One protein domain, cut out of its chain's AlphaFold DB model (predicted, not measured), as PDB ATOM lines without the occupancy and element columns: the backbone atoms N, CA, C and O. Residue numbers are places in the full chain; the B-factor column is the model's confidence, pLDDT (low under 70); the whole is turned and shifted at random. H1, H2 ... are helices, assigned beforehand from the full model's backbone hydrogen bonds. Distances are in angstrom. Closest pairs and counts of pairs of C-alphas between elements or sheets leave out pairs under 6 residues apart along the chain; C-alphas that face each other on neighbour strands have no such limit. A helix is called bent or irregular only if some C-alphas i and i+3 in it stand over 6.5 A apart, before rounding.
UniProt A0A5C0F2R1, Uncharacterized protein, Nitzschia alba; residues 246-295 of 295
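Overview. This is residues 246 to 295 of the 295 residues of an uncharacterized protein of Nitzschia alba (UniProt A0A5C0F2R1). The longest helix, H3, runs past the corner that two shorter helices, H1 and H2, make near their link; the long link from H2 folds back to H3's start, and its residues 269 to 273 stick out. The 50 printed residues hold three named helices, H1, H2, H3 in chain order, and no named strand: all helix. The whole is compact, with a radius of gyration of the C-alphas of 10.3 A and spans of 27 by 21 by 18 A.

Arrangement. H3, residues 281 to 294, is near H2, residues 259 to 268, with 9 pairs of C-alphas within 10 A. H1, residues 248 to 256, is only just apart from H3, at 8.5 A. H1 and H2 touch only at the corner, closest at the C-alphas of Trp 254 and Leu 262, 5.5 A, and stand about perpendicular, only just, at 71 degrees. Every O i to N i+4 pair is within hydrogen-bond range in H1 and H2, and 7 of 10 in H3.

Along the chain. H3, 22.5 A long, ends at C-alpha 294 (5.545, -43.265, -9.131); it is irregular, only just, with C-alphas 282 and 285 6.9 A apart. H1, 12.1 A, begins at C-alpha 248 (3.072, -30.013, -29.168); H2 is 14.5 A.

Size, cuts and confidence. The C-alphas farthest apart, of Pro 247 and Thr 295, are 27.6 A apart. The printed part has no cut; H1 to H2 is a tight link, H2 to H3 a long one. Residues 280 to 295 have pLDDT under 70.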
ATOM      1  N   ILE A 246      -0.859 -26.478 -24.395       86.44
ATOM      2  CA  ILE A 246       0.599 -26.469 -24.465       86.44
ATOM      3  C   ILE A 246       1.031 -26.923 -25.871       86.44
ATOM      4  O   ILE A 246       0.592 -27.991 -26.346       86.44
ATOM      5  N   PRO A 247       1.883 -26.140 -26.558       86.25
ATOM      6  CA  PRO A 247       2.389 -26.490 -27.874       86.25
ATOM      7  C   PRO A 247       2.954 -27.909 -27.928       86.25
ATOM      8  O   PRO A 247       3.591 -28.399 -26.995       86.25
ATOM      9  N   ASN A 248       2.699 -28.605 -29.037       86.25
ATOM     10  CA  ASN A 248       3.072 -30.013 -29.168       86.25
ATOM     11  C   ASN A 248       4.592 -30.226 -29.131       86.25
ATOM     12  O   ASN A 248       5.036 -31.265 -28.658       86.25
ATOM     13  N   GLU A 249       5.380 -29.255 -29.599       84.31
ATOM     14  CA  GLU A 249       6.846 -29.332 -29.572       84.31
ATOM     15  C   GLU A 249       7.396 -29.328 -28.142       84.31
ATOM     16  O   GLU A 249       8.255 -30.140 -27.818       84.31
ATOM     17  N   ILE A 250       6.818 -28.518 -27.250       86.00
ATOM     18  CA  ILE A 250       7.187 -28.499 -25.828       86.00
ATOM     19  C   ILE A 250       6.862 -29.847 -25.174       86.00
ATOM     20  O   ILE A 250       7.684 -30.421 -24.467       86.00
ATOM     21  N   ARG A 251       5.684 -30.407 -25.473       86.94
ATOM     22  CA  ARG A 251       5.275 -31.721 -24.949       86.94
ATOM     23  C   ARG A 251       6.172 -32.854 -25.438       86.94
ATOM     24  O   ARG A 251       6.456 -33.775 -24.678       86.94
ATOM     25  N   LYS A 252       6.627 -32.797 -26.695       86.56
ATOM     26  CA  LYS A 252       7.629 -33.739 -27.209       86.56
ATOM     27  C   LYS A 252       8.944 -33.582 -26.457       86.56
ATOM     28  O   LYS A 252       9.453 -34.589 -25.993       86.56
ATOM     29  N   PHE A 253       9.432 -32.354 -26.286       86.25
ATOM     30  CA  PHE A 253      10.670 -32.063 -25.560       86.25
ATOM     31  C   PHE A 253      10.639 -32.599 -24.119       86.25
ATOM     32  O   PHE A 253      11.566 -33.290 -23.701       86.25
ATOM     33  N   TRP A 254       9.545 -32.382 -23.379       87.69
ATOM     34  CA  TRP A 254       9.372 -32.962 -22.037       87.69
ATOM     35  C   TRP A 254       9.386 -34.481 -22.054       87.69
ATOM     36  O   TRP A 254       9.936 -35.105 -21.160       87.69
ATOM     37  N   TYR A 255       8.786 -35.092 -23.067       85.25
ATOM     38  CA  TYR A 255       8.711 -36.539 -23.153       85.25
ATOM     39  C   TYR A 255      10.043 -37.185 -23.582       85.25
ATOM     40  O   TYR A 255      10.390 -38.248 -23.074       85.25
ATOM     41  N   SER A 256      10.772 -36.584 -24.529       85.00
ATOM     42  CA  SER A 256      11.980 -37.174 -25.118       85.00
ATOM     43  C   SER A 256      13.273 -36.753 -24.431       85.00
ATOM     44  O   SER A 256      14.139 -37.596 -24.229       85.00
ATOM     45  N   GLU A 257      13.422 -35.469 -24.111       85.25
ATOM     46  CA  GLU A 257      14.692 -34.906 -23.637       85.25
ATOM     47  C   GLU A 257      14.712 -34.748 -22.117       85.25
ATOM     48  O   GLU A 257      15.714 -35.081 -21.491       85.25
ATOM     49  N   ASN A 258      13.607 -34.303 -21.504       83.69
ATOM     50  CA  ASN A 258      13.554 -33.999 -20.068       83.69
ATOM     51  C   ASN A 258      12.293 -34.552 -19.370       83.69
ATOM     52  O   ASN A 258      11.419 -33.774 -18.969       83.69
ATOM     53  N   PRO A 259      12.203 -35.880 -19.143       84.88
ATOM     54  CA  PRO A 259      11.026 -36.520 -18.541       84.88
ATOM     55  C   PRO A 259      10.765 -36.098 -17.090       84.88
ATOM     56  O   PRO A 259       9.631 -36.182 -16.627       84.88
ATOM     57  N   LEU A 260      11.774 -35.587 -16.377       84.88
ATOM     58  CA  LEU A 260      11.596 -35.032 -15.031       84.88
ATOM     59  C   LEU A 260      10.615 -33.854 -15.016       84.88
ATOM     60  O   LEU A 260       9.812 -33.743 -14.094       84.88
ATOM     61  N   ILE A 261      10.628 -33.017 -16.059       85.88
ATOM     62  CA  ILE A 261       9.683 -31.901 -16.199       85.88
ATOM     63  C   ILE A 261       8.266 -32.439 -16.380       85.88
ATOM     64  O   ILE A 261       7.329 -31.916 -15.784       85.88
ATOM     65  N   LEU A 262       8.105 -33.506 -17.168       86.56
ATOM     66  CA  LEU A 262       6.811 -34.153 -17.355       86.56
ATOM     67  C   LEU A 262       6.259 -34.657 -16.012       86.56
ATOM     68  O   LEU A 262       5.113 -34.367 -15.688       86.56
ATOM     69  N   ILE A 263       7.088 -35.351 -15.225       84.56
ATOM     70  CA  ILE A 263       6.713 -35.872 -13.901       84.56
ATOM     71  C   ILE A 263       6.332 -34.726 -12.960       84.56
ATOM     72  O   ILE A 263       5.265 -34.750 -12.349       84.56
ATOM     73  N   TYR A 264       7.164 -33.687 -12.893       86.00
ATOM     74  CA  TYR A 264       6.890 -32.490 -12.104       86.00
ATOM     75  C   TYR A 264       5.532 -31.868 -12.461       86.00
ATOM     76  O   TYR A 264       4.711 -31.615 -11.581       86.00
ATOM     77  N   MET A 265       5.265 -31.691 -13.760       85.94
ATOM     78  CA  MET A 265       4.004 -31.132 -14.245       85.94
ATOM     79  C   MET A 265       2.811 -32.024 -13.896       85.94
ATOM     80  O   MET A 265       1.759 -31.506 -13.543       85.94
ATOM     81  N   THR A 266       2.964 -33.351 -13.959       86.31
ATOM     82  CA  THR A 266       1.885 -34.272 -13.570       86.31
ATOM     83  C   THR A 266       1.587 -34.239 -12.081       86.31
ATOM     84  O   THR A 266       0.428 -34.337 -11.721       86.31
ATOM     85  N   VAL A 267       2.596 -34.086 -11.218       86.06
ATOM     86  CA  VAL A 267       2.398 -34.114  -9.760       86.06
ATOM     87  C   VAL A 267       1.789 -32.808  -9.254       86.06
ATOM     88  O   VAL A 267       0.877 -32.841  -8.437       86.06
ATOM     89  N   LEU A 268       2.275 -31.656  -9.728       84.56
ATOM     90  CA  LEU A 268       1.826 -30.355  -9.214       84.56
ATOM     91  C   LEU A 268       0.555 -29.827  -9.866       84.56
ATOM     92  O   LEU A 268      -0.159 -29.035  -9.258       84.56
ATOM     93  N   TYR A 269       0.285 -30.234 -11.104       85.62
ATOM     94  CA  TYR A 269      -0.814 -29.698 -11.901       85.62
ATOM     95  C   TYR A 269      -1.815 -30.786 -12.329       85.62
ATOM     96  O   TYR A 269      -2.539 -30.583 -13.306       85.62
ATOM     97  N   ASP A 270      -1.888 -31.918 -11.609       82.81
ATOM     98  CA  ASP A 270      -2.823 -33.026 -11.902       82.81
ATOM     99  C   ASP A 270      -4.281 -32.535 -11.934       82.81
ATOM    100  O   ASP A 270      -5.032 -32.804 -12.875       82.81
ATOM    101  N   ASP A 271      -4.644 -31.695 -10.960       85.81
ATOM    102  CA  ASP A 271      -5.995 -31.151 -10.783       85.81
ATOM    103  C   ASP A 271      -6.484 -30.322 -11.984       85.81
ATOM    104  O   ASP A 271      -7.687 -30.188 -12.227       85.81
ATOM    105  N   LEU A 272      -5.557 -29.771 -12.773       83.19
ATOM    106  CA  LEU A 272      -5.863 -28.881 -13.893       83.19
ATOM    107  C   LEU A 272      -6.233 -29.631 -15.182       83.19
ATOM    108  O   LEU A 272      -6.549 -28.982 -16.182       83.19
ATOM    109  N   ASN A 273      -6.217 -30.973 -15.179       81.38
ATOM    110  CA  ASN A 273      -6.560 -31.823 -16.329       81.38
ATOM    111  C   ASN A 273      -5.863 -31.387 -17.636       81.38
ATOM    112  O   ASN A 273      -6.445 -31.399 -18.729       81.38
ATOM    113  N   LEU A 274      -4.599 -30.968 -17.532       84.06
ATOM    114  CA  LEU A 274      -3.822 -30.476 -18.666       84.06
ATOM    115  C   LEU A 274      -3.435 -31.625 -19.602       84.06
ATOM    116  O   LEU A 274      -3.012 -32.704 -19.186       84.06
ATOM    117  N   ARG A 275      -3.493 -31.381 -20.916       83.50
ATOM    118  CA  ARG A 275      -3.016 -32.350 -21.912       83.50
ATOM    119  C   ARG A 275      -1.489 -32.294 -22.020       83.50
ATOM    120  O   ARG A 275      -0.975 -31.649 -22.928       83.50
ATOM    121  N   LEU A 276      -0.779 -32.989 -21.136       84.25
ATOM    122  CA  LEU A 276       0.693 -32.976 -21.071       84.25
ATOM    123  C   LEU A 276       1.368 -33.864 -22.126       84.25
ATOM    124  O   LEU A 276       2.456 -33.551 -22.603       84.25
ATOM    125  N   LEU A 277       0.714 -34.947 -22.546       83.94
ATOM    126  CA  LEU A 277       1.300 -35.895 -23.493       83.94
ATOM    127  C   LEU A 277       1.309 -35.369 -24.932       83.94
ATOM    128  O   LEU A 277       0.327 -34.748 -25.357       83.94
ATOM    129  N   PRO A 278       2.368 -35.650 -25.716       82.56
ATOM    130  CA  PRO A 278       2.433 -35.261 -27.116       82.56
ATOM    131  C   PRO A 278       1.350 -35.956 -27.948       82.56
ATOM    132  O   PRO A 278       0.902 -37.071 -27.683       82.56
ATOM    133  N   THR A 279       0.916 -35.273 -28.999       73.38
ATOM    134  CA  THR A 279      -0.187 -35.707 -29.860       73.38
ATOM    135  C   THR A 279       0.330 -36.719 -30.891       73.38
ATOM    136  O   THR A 279       0.673 -36.344 -32.010       73.38
ATOM    137  N   ARG A 280       0.460 -37.995 -30.495       67.62
ATOM    138  CA  ARG A 280       0.687 -39.161 -31.378       67.62
ATOM    139  C   ARG A 280       0.380 -40.459 -30.618       67.62
ATOM    140  O   ARG A 280       0.774 -40.595 -29.464       67.62
ATOM    141  N   ASN A 281      -0.264 -41.423 -31.278       54.88
ATOM    142  CA  ASN A 281      -0.839 -42.627 -30.646       54.88
ATOM    143  C   ASN A 281       0.169 -43.555 -29.928       54.88
ATOM    144  O   ASN A 281      -0.243 -44.371 -29.115       54.88
ATOM    145  N   ASN A 282       1.479 -43.431 -30.177       57.31
ATOM    146  CA  ASN A 282       2.491 -44.349 -29.627       57.31
ATOM    147  C   ASN A 282       3.088 -43.920 -28.273       57.31
ATOM    148  O   ASN A 282       3.872 -44.669 -27.701       57.31
ATOM    149  N   TYR A 283       2.747 -42.738 -27.750       59.38
ATOM    150  CA  TYR A 283       3.352 -42.203 -26.516       59.38
ATOM    151  C   TYR A 283       2.576 -42.553 -25.235       59.38
ATOM    152  O   TYR A 283       2.997 -42.216 -24.133       59.38
ATOM    153  N   GLN A 284       1.446 -43.251 -25.373       57.69
ATOM    154  CA  GLN A 284       0.546 -43.571 -24.264       57.69
ATOM    155  C   GLN A 284       1.077 -44.724 -23.389       57.69
ATOM    156  O   GLN A 284       0.948 -44.673 -22.172       57.69
ATOM    157  N   GLY A 285       1.763 -45.710 -23.984       59.66
ATOM    158  CA  GLY A 285       2.264 -46.889 -23.258       59.66
ATOM    159  C   GLY A 285       3.428 -46.616 -22.296       59.66
ATOM    160  O   GLY A 285       3.522 -47.247 -21.250       59.66
ATOM    161  N   ILE A 286       4.300 -45.656 -22.609       58.91
ATOM    162  CA  ILE A 286       5.436 -45.288 -21.739       58.91
ATOM    163  C   ILE A 286       4.971 -44.404 -20.575       58.91
ATOM    164  O   ILE A 286       5.512 -44.504 -19.479       58.91
ATOM    165  N   TYR A 287       3.941 -43.577 -20.779       60.16
ATOM    166  CA  TYR A 287       3.368 -42.767 -19.705       60.16
ATOM    167  C   TYR A 287       2.721 -43.620 -18.617       60.16
ATOM    168  O   TYR A 287       2.935 -43.365 -17.435       60.16
ATOM    169  N   GLU A 288       1.975 -44.660 -18.999       60.19
ATOM    170  CA  GLU A 288       1.426 -45.596 -18.015       60.19
ATOM    171  C   GLU A 288       2.535 -46.337 -17.261       60.19
ATOM    172  O   GLU A 288       2.434 -46.502 -16.051       60.19
ATOM    173  N   PHE A 289       3.640 -46.679 -17.931       58.56
ATOM    174  CA  PHE A 289       4.801 -47.282 -17.277       58.56
ATOM    175  C   PHE A 289       5.443 -46.344 -16.240       58.56
ATOM    176  O   PHE A 289       5.744 -46.770 -15.130       58.56
ATOM    177  N   ILE A 290       5.608 -45.056 -16.562       62.50
ATOM    178  CA  ILE A 290       6.142 -44.049 -15.627       62.50
ATOM    179  C   ILE A 290       5.175 -43.815 -14.458       62.50
ATOM    180  O   ILE A 290       5.612 -43.727 -13.313       62.50
ATOM    181  N   LYS A 291       3.862 -43.768 -14.722       60.41
ATOM    182  CA  LYS A 291       2.832 -43.580 -13.693       60.41
ATOM    183  C   LYS A 291       2.788 -44.744 -12.696       60.41
ATOM    184  O   LYS A 291       2.665 -44.492 -11.505       60.41
ATOM    185  N   ILE A 292       2.960 -45.986 -13.165       59.56
ATOM    186  CA  ILE A 292       3.019 -47.195 -12.319       59.56
ATOM    187  C   ILE A 292       4.238 -47.193 -11.383       59.56
ATOM    188  O   ILE A 292       4.162 -47.747 -10.294       59.56
ATOM    189  N   TYR A 293       5.359 -46.583 -11.781       53.00
ATOM    190  CA  TYR A 293       6.572 -46.519 -10.954       53.00
ATOM    191  C   TYR A 293       6.566 -45.392  -9.907       53.00
ATOM    192  O   TYR A 293       7.423 -45.388  -9.026       53.00
ATOM    193  N   LEU A 294       5.648 -44.427 -10.023       54.88
ATOM    194  CA  LEU A 294       5.545 -43.265  -9.131       54.88
ATOM    195  C   LEU A 294       4.416 -43.385  -8.092       54.88
ATOM    196  O   LEU A 294       4.392 -42.592  -7.153       54.88
ATOM    197  N   THR A 295       3.506 -44.351  -8.256       47.06
ATOM    198  CA  THR A 295       2.521 -44.789  -7.245       47.06
ATOM    199  C   THR A 295       3.072 -45.916  -6.390       47.06
ATOM    200  O   THR A 295       2.890 -45.862  -5.156       47.06
TER     201      THR A 295